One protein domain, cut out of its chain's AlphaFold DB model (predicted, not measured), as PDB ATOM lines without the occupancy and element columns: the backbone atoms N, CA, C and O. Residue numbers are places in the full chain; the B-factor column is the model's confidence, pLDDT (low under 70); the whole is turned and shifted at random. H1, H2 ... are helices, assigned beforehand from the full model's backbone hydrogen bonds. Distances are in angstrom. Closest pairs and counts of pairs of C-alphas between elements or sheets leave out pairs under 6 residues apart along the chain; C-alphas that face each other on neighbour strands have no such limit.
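What this domain is: This is residues 534 to 614 of the 725 residues of the protein "uncharacterized protein LOC104246345" of Nicotiana sylvestris (UniProt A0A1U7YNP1). Five helices make two parts: H3, H4 and H5 stand side by side as an up-and-down bundle, their centres in a triangle, and the helical hairpin of H1 and H2 packs slantwise on it, with H2 on H4. H4 is in the middle of the whole, with H2, H3 and H5 round it, while H1 and H5 are at far sides of the domain. The printed part has 81 residues with five named helices, in the order H1, H2, H3, H4, H5, and no named strand; the class is all helix. It is compact, with a radius of gyration of the C-alphas of 11.8 A, and spans 32 by 31 by 19 A.

Where its parts are: H1, residues 534 to 545, begins with C-alpha 534 at (113.038, 166.750, 128.326) and measures 16.5 A from first to last C-alpha. H2 is residues 549 to 559, 15.1 A. H3, residues 569 to 580, measures 16.0 A and begins with C-alpha 569 at (100.736, 173.771, 125.473). H4 is residues 585 to 594, 14.5 A. H5, residues 599 to 612, is the longest at 19.9 A and ends with C-alpha 612 at (105.969, 175.958, 148.056).

How they stand to each other: H1 and H2 form a hairpin; they touch, the C-alphas of Ala 540 and Cys 552 being closest at 4.5 A, at a shallow tilt of 12 degrees, opposite ways. H4 is the hub. H2 touches H4, closest at the C-alphas of Lys 553 and Asn 586, 5.9 A, at a steep tilt of 48 degrees, the same way. H3 and H4 form a hairpin; H3 touches H4 with residues 573 to 577 alone, closest at the C-alphas of Ile 577 and Ile 587, 6.8 A, at a shallow tilt of 9 degrees, opposite ways. H4 and H5 form a third hairpin and touch, closest at the C-alphas of Tyr 588 and Ala 605, 6.0 A, at a shallow tilt of 16 degrees, opposite ways. H3 and H5 are close but not clearly touching, with the C-alphas of Leu 574 and Ile 601 at 7.8 A. H1 and H4 are near each other; H1 and H5 are apart, as are H2 and H5. Each O i to N i+4 pair is within hydrogen-bond range in H1, H3 and H5; in H2 it is 6 of 7 and in H4 5 of 6.

The domain as a whole: The two C-alphas farthest apart, those of Glu 565 and Thr 614, are 32.7 A apart. The printed part has no cut. The link from H2 to H3, nine residues, is short, and the other three are tight. The mean pLDDT of the printed part is 75.8; residues under 70 are 563, 566 to 567, 580 to 585, 596 to 599 and 611 to 614.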
ATOM      1  N   GLU A 534     112.906 167.247 126.952       78.75
ATOM      2  CA  GLU A 534     113.038 166.750 128.326       78.75
ATOM      3  C   GLU A 534     114.435 166.936 128.950       78.75
ATOM      4  O   GLU A 534     114.492 167.336 130.118       78.75
ATOM      5  N   PRO A 535     115.567 166.681 128.251       83.44
ATOM      6  CA  PRO A 535     116.898 167.034 128.745       83.44
ATOM      7  C   PRO A 535     117.014 168.499 129.169       83.44
ATOM      8  O   PRO A 535     117.536 168.776 130.249       83.44
ATOM      9  N   TRP A 536     116.476 169.438 128.383       85.81
ATOM     10  CA  TRP A 536     116.530 170.862 128.725       85.81
ATOM     11  C   TRP A 536     115.643 171.231 129.917       85.81
ATOM     12  O   TRP A 536     116.059 172.041 130.744       85.81
ATOM     13  N   MET A 537     114.477 170.599 130.083       82.19
ATOM     14  CA  MET A 537     113.663 170.768 131.299       82.19
ATOM     15  C   MET A 537     114.395 170.235 132.547       82.19
ATOM     16  O   MET A 537     114.384 170.876 133.603       82.19
ATOM     17  N   LYS A 538     115.117 169.112 132.423       82.88
ATOM     18  CA  LYS A 538     115.959 168.542 133.493       82.88
ATOM     19  C   LYS A 538     117.166 169.443 133.819       82.88
ATOM     20  O   LYS A 538     117.496 169.603 134.998       82.88
ATOM     21  N   GLU A 539     117.763 170.100 132.822       85.12
ATOM     22  CA  GLU A 539     118.848 171.079 133.008       85.12
ATOM     23  C   GLU A 539     118.350 172.406 133.610       85.12
ATOM     24  O   GLU A 539     118.996 172.963 134.499       85.12
ATOM     25  N   ALA A 540     117.154 172.878 133.240       84.69
ATOM     26  CA  ALA A 540     116.504 174.018 133.892       84.69
ATOM     27  C   ALA A 540     116.241 173.739 135.385       84.69
ATOM     28  O   ALA A 540     116.550 174.576 136.239       84.69
ATOM     29  N   GLN A 541     115.769 172.534 135.724       81.56
ATOM     30  CA  GLN A 541     115.639 172.078 137.113       81.56
ATOM     31  C   GLN A 541     117.010 171.916 137.807       81.56
ATOM     32  O   GLN A 541     117.119 172.045 139.029       81.56
ATOM     33  N   GLY A 542     118.086 171.639 137.062       81.31
ATOM     34  CA  GLY A 542     119.472 171.733 137.537       81.31
ATOM     35  C   GLY A 542     119.856 173.168 137.915       81.31
ATOM     36  O   GLY A 542     120.250 173.420 139.055       81.31
ATOM     37  N   CYS A 543     119.639 174.120 137.006       84.81
ATOM     38  CA  CYS A 543     119.881 175.548 137.220       84.81
ATOM     39  C   CYS A 543     119.108 176.099 138.429       84.81
ATOM     40  O   CYS A 543     119.673 176.840 139.231       84.81
ATOM     41  N   GLU A 544     117.843 175.708 138.609       82.69
ATOM     42  CA  GLU A 544     117.032 176.120 139.760       82.69
ATOM     43  C   GLU A 544     117.478 175.458 141.077       82.69
ATOM     44  O   GLU A 544     117.442 176.087 142.136       82.69
ATOM     45  N   ARG A 545     117.980 174.215 141.044       79.56
ATOM     46  CA  ARG A 545     118.639 173.601 142.213       79.56
ATOM     47  C   ARG A 545     119.939 174.312 142.592       79.56
ATOM     48  O   ARG A 545     120.231 174.403 143.779       79.56
ATOM     49  N   ALA A 546     120.653 174.874 141.617       84.69
ATOM     50  CA  ALA A 546     121.833 175.716 141.820       84.69
ATOM     51  C   ALA A 546     121.514 177.201 142.127       84.69
ATOM     52  O   ALA A 546     122.431 178.011 142.230       84.69
ATOM     53  N   GLY A 547     120.235 177.588 142.242       80.31
ATOM     54  CA  GLY A 547     119.816 178.974 142.506       80.31
ATOM     55  C   GLY A 547     119.940 179.937 141.314       80.31
ATOM     56  O   GLY A 547     119.660 181.128 141.450       80.31
ATOM     57  N   SER A 548     120.312 179.455 140.125       84.62
ATOM     58  CA  SER A 548     120.465 180.265 138.911       84.62
ATOM     59  C   SER A 548     119.118 180.491 138.208       84.62
ATOM     60  O   SER A 548     118.886 180.039 137.084       84.62
ATOM     61  N   LEU A 549     118.207 181.201 138.882       81.25
ATOM     62  CA  LEU A 549     116.842 181.465 138.400       81.25
ATOM     63  C   LEU A 549     116.817 182.185 137.041       81.25
ATOM     64  O   LEU A 549     115.976 181.881 136.200       81.25
ATOM     65  N   GLY A 550     117.769 183.091 136.788       81.25
ATOM     66  CA  GLY A 550     117.904 183.771 135.494       81.25
ATOM     67  C   GLY A 550     118.185 182.804 134.338       81.25
ATOM     68  O   GLY A 550     117.526 182.878 133.302       81.25
ATOM     69  N   THR A 551     119.106 181.856 134.538       84.38
ATOM     70  CA  THR A 551     119.442 180.818 133.551       84.38
ATOM     71  C   THR A 551     118.295 179.824 133.381       84.38
ATOM     72  O   THR A 551     117.912 179.525 132.256       84.38
ATOM     73  N   CYS A 552     117.684 179.378 134.486       83.38
ATOM     74  CA  CYS A 552     116.511 178.502 134.470       83.38
ATOM     75  C   CYS A 552     115.367 179.105 133.632       83.38
ATOM     76  O   CYS A 552     114.887 178.478 132.688       83.38
ATOM     77  N   LYS A 553     115.003 180.364 133.907       83.69
ATOM     78  CA  LYS A 553     113.984 181.105 133.155       83.69
ATOM     79  C   LYS A 553     114.357 181.287 131.681       83.69
ATOM     80  O   LYS A 553     113.483 181.194 130.826       83.69
ATOM     81  N   ALA A 554     115.632 181.535 131.372       84.44
ATOM     82  CA  ALA A 554     116.100 181.655 129.992       84.44
ATOM     83  C   ALA A 554     115.986 180.331 129.215       84.44
ATOM     84  O   ALA A 554     115.568 180.361 128.061       84.44
ATOM     85  N   ILE A 555     116.290 179.186 129.841       84.94
ATOM     86  CA  ILE A 555     116.091 177.858 129.238       84.94
ATOM     87  C   ILE A 555     114.592 177.623 129.005       84.94
ATOM     88  O   ILE A 555     114.177 177.502 127.857       84.94
ATOM     89  N   ILE A 556     113.772 177.680 130.065       84.25
ATOM     90  CA  ILE A 556     112.316 177.440 130.005       84.25
ATOM     91  C   ILE A 556     111.650 178.289 128.918       84.25
ATOM     92  O   ILE A 556     110.908 177.749 128.101       84.25
ATOM     93  N   ASN A 557     111.965 179.589 128.850       82.88
ATOM     94  CA  ASN A 557     111.414 180.507 127.850       82.88
ATOM     95  C   ASN A 557     111.646 180.077 126.392       82.88
ATOM     96  O   ASN A 557     110.883 180.500 125.529       82.88
ATOM     97  N   ASN A 558     112.704 179.311 126.115       82.81
ATOM     98  CA  ASN A 558     113.041 178.847 124.771       82.81
ATOM     99  C   ASN A 558     112.649 177.381 124.540       82.81
ATOM    100  O   ASN A 558     112.359 177.024 123.406       82.81
ATOM    101  N   THR A 559     112.634 176.534 125.577       81.75
ATOM    102  CA  THR A 559     112.496 175.074 125.414       81.75
ATOM    103  C   THR A 559     111.120 174.517 125.764       81.75
ATOM    104  O   THR A 559     110.756 173.462 125.257       81.75
ATOM    105  N   VAL A 560     110.317 175.199 126.591       79.50
ATOM    106  CA  VAL A 560     109.047 174.635 127.089       79.50
ATOM    107  C   VAL A 560     107.998 174.432 125.980       79.50
ATOM    108  O   VAL A 560     107.172 173.519 126.069       79.50
ATOM    109  N   GLY A 561     108.054 175.245 124.921       74.00
ATOM    110  CA  GLY A 561     107.200 175.151 123.730       74.00
ATOM    111  C   GLY A 561     107.803 174.389 122.541       74.00
ATOM    112  O   GLY A 561     107.138 174.288 121.515       74.00
ATOM    113  N   ILE A 562     109.032 173.864 122.639       77.62
ATOM    114  CA  ILE A 562     109.615 173.039 121.565       77.62
ATOM    115  C   ILE A 562     108.869 171.703 121.517       77.62
ATOM    116  O   ILE A 562     108.658 171.091 122.562       77.62
ATOM    117  N   ALA A 563     108.480 171.270 120.314       64.12
ATOM    118  CA  ALA A 563     107.685 170.062 120.074       64.12
ATOM    119  C   ALA A 563     106.351 170.013 120.861       64.12
ATOM    120  O   ALA A 563     105.907 168.940 121.268       64.12
ATOM    121  N   VAL A 564     105.713 171.172 121.093       74.06
ATOM    122  CA  VAL A 564     104.371 171.259 121.696       74.06
ATOM    123  C   VAL A 564     103.470 172.205 120.896       74.06
ATOM    124  O   VAL A 564     103.632 173.432 120.940       74.06
ATOM    125  N   GLU A 565     102.488 171.617 120.212       72.44
ATOM    126  CA  GLU A 565     101.439 172.333 119.475       72.44
ATOM    127  C   GLU A 565     100.658 173.294 120.384       72.44
ATOM    128  O   GLU A 565     100.514 173.059 121.586       72.44
ATOM    129  N   GLU A 566     100.183 174.409 119.824       64.31
ATOM    130  CA  GLU A 566      99.652 175.559 120.577       64.31
ATOM    131  C   GLU A 566      98.464 175.196 121.485       64.31
ATOM    132  O   GLU A 566      98.342 175.708 122.602       64.31
ATOM    133  N   GLU A 567      97.668 174.232 121.041       67.94
ATOM    134  CA  GLU A 567      96.509 173.656 121.711       67.94
ATOM    135  C   GLU A 567      96.931 172.849 122.952       67.94
ATOM    136  O   GLU A 567      96.411 173.053 124.055       67.94
ATOM    137  N   ASP A 568      97.932 171.978 122.795       78.12
ATOM    138  CA  ASP A 568      98.424 171.094 123.852       78.12
ATOM    139  C   ASP A 568      99.350 171.800 124.852       78.12
ATOM    140  O   ASP A 568      99.508 171.312 125.973       78.12
ATOM    141  N   ARG A 569      99.902 172.984 124.535       78.06
ATOM    142  CA  ARG A 569     100.736 173.771 125.473       78.06
ATOM    143  C   ARG A 569     100.081 173.936 126.845       78.06
ATOM    144  O   ARG A 569     100.763 173.781 127.853       78.06
ATOM    145  N   LYS A 570      98.761 174.161 126.926       75.00
ATOM    146  CA  LYS A 570      98.053 174.226 128.223       75.00
ATOM    147  C   LYS A 570      98.149 172.904 128.995       75.00
ATOM    148  O   LYS A 570      98.405 172.923 130.197       75.00
ATOM    149  N   ARG A 571      97.904 171.770 128.333       76.94
ATOM    150  CA  ARG A 571      97.899 170.437 128.955       76.94
ATOM    151  C   ARG A 571      99.312 170.021 129.359       76.94
ATOM    152  O   ARG A 571      99.527 169.645 130.510       76.94
ATOM    153  N   THR A 572     100.255 170.130 128.431       82.12
ATOM    154  CA  THR A 572     101.648 169.715 128.603       82.12
ATOM    155  C   THR A 572     102.346 170.550 129.669       82.12
ATOM    156  O   THR A 572     102.881 169.978 130.610       82.12
ATOM    157  N   TRP A 573     102.254 171.887 129.617       84.75
ATOM    158  CA  TRP A 573     102.933 172.745 130.598       84.75
ATOM    159  C   TRP A 573     102.391 172.558 132.013       84.75
ATOM    160  O   TRP A 573     103.160 172.594 132.969       84.75
ATOM    161  N   LEU A 574     101.086 172.303 132.168       78.44
ATOM    162  CA  LEU A 574     100.540 171.915 133.467       78.44
ATOM    163  C   LEU A 574     101.097 170.562 133.931       78.44
ATOM    164  O   LEU A 574     101.466 170.448 135.095       78.44
ATOM    165  N   ALA A 575     101.222 169.565 133.050       79.69
ATOM    166  CA  ALA A 575     101.815 168.274 133.403       79.69
ATOM    167  C   ALA A 575     103.298 168.388 133.815       79.69
ATOM    168  O   ALA A 575     103.674 167.825 134.840       79.69
ATOM    169  N   ASP A 576     104.112 169.179 133.103       79.62
ATOM    170  CA  ASP A 576     105.520 169.431 133.465       79.62
ATOM    171  C   ASP A 576     105.650 170.049 134.866       79.62
ATOM    172  O   ASP A 576     106.592 169.772 135.611       79.62
ATOM    173  N   ILE A 577     104.703 170.915 135.239       76.00
ATOM    174  CA  ILE A 577     104.696 171.579 136.543       76.00
ATOM    175  C   ILE A 577     104.284 170.610 137.657       76.00
ATOM    176  O   ILE A 577     104.922 170.593 138.712       76.00
ATOM    177  N   GLU A 578     103.281 169.763 137.409       72.12
ATOM    178  CA  GLU A 578     102.907 168.668 138.315       72.12
ATOM    179  C   GLU A 578     104.008 167.596 138.431       72.12
ATOM    180  O   GLU A 578     104.078 166.902 139.446       72.12
ATOM    181  N   GLU A 579     104.910 167.463 137.451       74.88
ATOM    182  CA  GLU A 579     106.148 166.678 137.589       74.88
ATOM    183  C   GLU A 579     107.204 167.433 138.418       74.88
ATOM    184  O   GLU A 579     107.841 166.859 139.304       74.88
ATOM    185  N   CYS A 580     107.349 168.747 138.206       69.25
ATOM    186  CA  CYS A 580     108.296 169.590 138.942       69.25
ATOM    187  C   CYS A 580     107.940 169.806 140.427       69.25
ATOM    188  O   CYS A 580     108.811 170.264 141.174       69.25
ATOM    189  N   LYS A 581     106.706 169.477 140.851       62.16
ATOM    190  CA  LYS A 581     106.112 169.390 142.213       62.16
ATOM    191  C   LYS A 581     106.429 170.486 143.227       62.16
ATOM    192  O   LYS A 581     105.514 171.082 143.766       62.16
ATOM    193  N   LYS A 582     107.702 170.731 143.531       60.56
ATOM    194  CA  LYS A 582     108.180 171.726 144.506       60.56
ATOM    195  C   LYS A 582     108.765 172.987 143.864       60.56
ATOM    196  O   LYS A 582     109.051 173.937 144.583       60.56
ATOM    197  N   ARG A 583     109.036 172.966 142.550       63.34
ATOM    198  CA  ARG A 583     109.853 173.971 141.832       63.34
ATOM    199  C   ARG A 583     109.369 174.230 140.398       63.34
ATOM    200  O   ARG A 583     110.142 174.271 139.452       63.34
ATOM    201  N   GLY A 584     108.052 174.358 140.231       65.31
ATOM    202  CA  GLY A 584     107.419 174.703 138.949       65.31
ATOM    203  C   GLY A 584     107.246 176.208 138.697       65.31
ATOM    204  O   GLY A 584     106.742 176.590 137.642       65.31
ATOM    205  N   SER A 585     107.639 177.073 139.643       69.12
ATOM    206  CA  SER A 585     107.318 178.513 139.628       69.12
ATOM    207  C   SER A 585     107.831 179.234 138.375       69.12
ATOM    208  O   SER A 585     107.097 180.014 137.770       69.12
ATOM    209  N   ASN A 586     109.038 178.912 137.889       75.69
ATOM    210  CA  ASN A 586     109.565 179.496 136.648       75.69
ATOM    211  C   ASN A 586     108.756 179.098 135.398       75.69
ATOM    212  O   ASN A 586     108.630 179.902 134.472       75.69
ATOM    213  N   ILE A 587     108.167 177.897 135.381       78.94
ATOM    214  CA  ILE A 587     107.318 177.420 134.282       78.94
ATOM    215  C   ILE A 587     105.930 178.074 134.369       78.94
ATOM    216  O   ILE A 587     105.447 178.575 133.354       78.94
ATOM    217  N   TYR A 588     105.327 178.202 135.564       74.88
ATOM    218  CA  TYR A 588     104.117 179.025 135.743       74.88
ATOM    219  C   TYR A 588     104.359 180.479 135.326       74.88
ATOM    220  O   TYR A 588     103.552 181.056 134.602       74.88
ATOM    221  N   ALA A 589     105.488 181.074 135.716       76.12
ATOM    222  CA  ALA A 589     105.837 182.442 135.350       76.12
ATOM    223  C   ALA A 589     105.976 182.639 133.828       76.12
ATOM    224  O   ALA A 589     105.712 183.740 133.351       76.12
ATOM    225  N   HIS A 590     106.348 181.603 133.067       79.06
ATOM    226  CA  HIS A 590     106.260 181.617 131.606       79.06
ATOM    227  C   HIS A 590     104.808 181.445 131.132       79.06
ATOM    228  O   HIS A 590     104.286 182.308 130.425       79.06
ATOM    229  N   ALA A 591     104.128 180.382 131.577       78.88
ATOM    230  CA  ALA A 591     102.766 180.035 131.171       78.88
ATOM    231  C   ALA A 591     101.760 181.182 131.376       78.88
ATOM    232  O   ALA A 591     100.905 181.397 130.523       78.88
ATOM    233  N   LEU A 592     101.899 181.969 132.447       75.00
ATOM    234  CA  LEU A 592     101.059 183.138 132.736       75.00
ATOM    235  C   LEU A 592     101.323 184.343 131.812       75.00
ATOM    236  O   LEU A 592     100.440 185.181 131.651       75.00
ATOM    237  N   THR A 593     102.498 184.449 131.176       72.31
ATOM    238  CA  THR A 593     102.755 185.502 130.166       72.31
ATOM    239  C   THR A 593     102.128 185.192 128.806       72.31
ATOM    240  O   THR A 593     101.839 186.122 128.043       72.31
ATOM    241  N   VAL A 594     101.887 183.904 128.540       74.62
ATOM    242  CA  VAL A 594     101.234 183.368 127.337       74.62
ATOM    243  C   VAL A 594      99.718 183.304 127.548       74.62
ATOM    244  O   VAL A 594      98.961 183.966 126.846       74.62
ATOM    245  N   PHE A 595      99.260 182.592 128.578       74.69
ATOM    246  CA  PHE A 595      97.846 182.363 128.879       74.69
ATOM    247  C   PHE A 595      97.305 183.339 129.937       74.69
ATOM    248  O   PHE A 595      96.900 182.941 131.031       74.69
ATOM    249  N   ARG A 596      97.287 184.635 129.607       65.69
ATOM    250  CA  ARG A 596      96.962 185.724 130.555       65.69
ATOM    251  C   ARG A 596      95.537 185.674 131.116       65.69
ATOM    252  O   ARG A 596      95.310 186.126 132.232       65.69
ATOM    253  N   THR A 597      94.594 185.118 130.366       55.25
ATOM    254  CA  THR A 597      93.149 185.074 130.661       55.25
ATOM    255  C   THR A 597      92.693 183.783 131.347       55.25
ATOM    256  O   THR A 597      91.666 183.760 132.021       55.25
ATOM    257  N   LYS A 598      93.441 182.680 131.202       68.56
ATOM    258  CA  LYS A 598      92.942 181.328 131.508       68.56
ATOM    259  C   LYS A 598      93.003 181.033 133.015       68.56
ATOM    260  O   LYS A 598      93.983 180.486 133.520       68.56
ATOM    261  N   LYS A 599      91.915 181.361 133.726       67.00
ATOM    262  CA  LYS A 599      91.685 181.205 135.184       67.00
ATOM    263  C   LYS A 599      92.234 179.913 135.805       67.00
ATOM    264  O   LYS A 599      92.826 179.957 136.880       67.00
ATOM    265  N   SER A 600      92.097 178.773 135.122       70.94
ATOM    266  CA  SER A 600      92.601 177.469 135.591       70.94
ATOM    267  C   SER A 600      94.128 177.413 135.776       70.94
ATOM    268  O   SER A 600      94.607 176.647 136.608       70.94
ATOM    269  N   ILE A 601      94.896 178.236 135.056       73.44
ATOM    270  CA  ILE A 601      96.360 178.317 135.185       73.44
ATOM    271  C   ILE A 601      96.742 179.264 136.332       73.44
ATOM    272  O   ILE A 601      97.610 178.924 137.131       73.44
ATOM    273  N   TRP A 602      96.047 180.399 136.476       76.50
ATOM    274  CA  TRP A 602      96.207 181.305 137.624       76.50
ATOM    275  C   TRP A 602      95.919 180.613 138.958       76.50
ATOM    276  O   TRP A 602      96.703 180.738 139.896       76.50
ATOM    277  N   LEU A 603      94.824 179.850 139.033       71.94
ATOM    278  CA  LEU A 603      94.420 179.141 140.246       71.94
ATOM    279  C   LEU A 603      95.444 178.067 140.641       71.94
ATOM    280  O   LEU A 603      95.844 178.008 141.803       71.94
ATOM    281  N   LYS A 604      95.951 177.287 139.676       73.44
ATOM    282  CA  LYS A 604      97.025 176.318 139.934       73.44
ATOM    283  C   LYS A 604      98.367 176.969 140.298       73.44
ATOM    284  O   LYS A 604      99.072 176.460 141.168       73.44
ATOM    285  N   ALA A 605      98.709 178.111 139.698       75.56
ATOM    286  CA  ALA A 605      99.902 178.866 140.077       75.56
ATOM    287  C   ALA A 605      99.807 179.387 141.522       75.56
ATOM    288  O   ALA A 605     100.748 179.228 142.297       75.56
ATOM    289  N   ALA A 606      98.647 179.921 141.919       73.06
ATOM    290  CA  ALA A 606      98.383 180.334 143.296       73.06
ATOM    291  C   ALA A 606      98.413 179.151 144.284       73.06
ATOM    292  O   ALA A 606      98.922 179.300 145.391       73.06
ATOM    293  N   GLN A 607      97.932 177.964 143.890       70.94
ATOM    294  CA  GLN A 607      98.043 176.741 144.698       70.94
ATOM    295  C   GLN A 607      99.504 176.306 144.910       70.94
ATOM    296  O   GLN A 607      99.869 175.983 146.040       70.94
ATOM    297  N   LEU A 608     100.353 176.352 143.873       71.44
ATOM    298  CA  LEU A 608     101.776 176.008 144.000       71.44
ATOM    299  C   LEU A 608     102.548 177.029 144.852       71.44
ATOM    300  O   LEU A 608     103.361 176.646 145.690       71.44
ATOM    301  N   GLU A 609     102.280 178.328 144.690       75.25
ATOM    302  CA  GLU A 609     102.878 179.357 145.552       75.25
ATOM    303  C   GLU A 609     102.353 179.256 147.000       75.25
ATOM    304  O   GLU A 609     103.111 179.503 147.934       75.25
ATOM    305  N   LYS A 610     101.107 178.799 147.221       74.25
ATOM    306  CA  LYS A 610     100.568 178.499 148.565       74.25
ATOM    307  C   LYS A 610     101.245 177.285 149.221       74.25
ATOM    308  O   LYS A 610     101.370 177.273 150.443       74.25
ATOM    309  N   SER A 611     101.672 176.272 148.459       68.12
ATOM    310  CA  SER A 611     102.329 175.077 149.018       68.12
ATOM    311  C   SER A 611     103.857 175.183 149.112       68.12
ATOM    312  O   SER A 611     104.453 174.544 149.984       68.12
ATOM    313  N   HIS A 612     104.505 175.944 148.220       65.56
ATOM    314  CA  HIS A 612     105.969 175.958 148.056       65.56
ATOM    315  C   HIS A 612     106.601 177.350 147.852       65.56
ATOM    316  O   HIS A 612     107.830 177.441 147.815       65.56
ATOM    317  N   GLY A 613     105.802 178.410 147.717       66.62
ATOM    318  CA  GLY A 613     106.270 179.794 147.587       66.62
ATOM    319  C   GLY A 613     106.383 180.527 148.928       66.62
ATOM    320  O   GLY A 613     106.314 179.929 150.001       66.62
ATOM    321  N   THR A 614     106.546 181.851 148.866       62.41
ATOM    322  CA  THR A 614     106.430 182.743 150.037       62.41
ATOM    323  C   THR A 614     105.154 183.582 149.951       62.41
ATOM    324  O   THR A 614     104.584 183.755 148.868       62.41
TER     325      THR A 614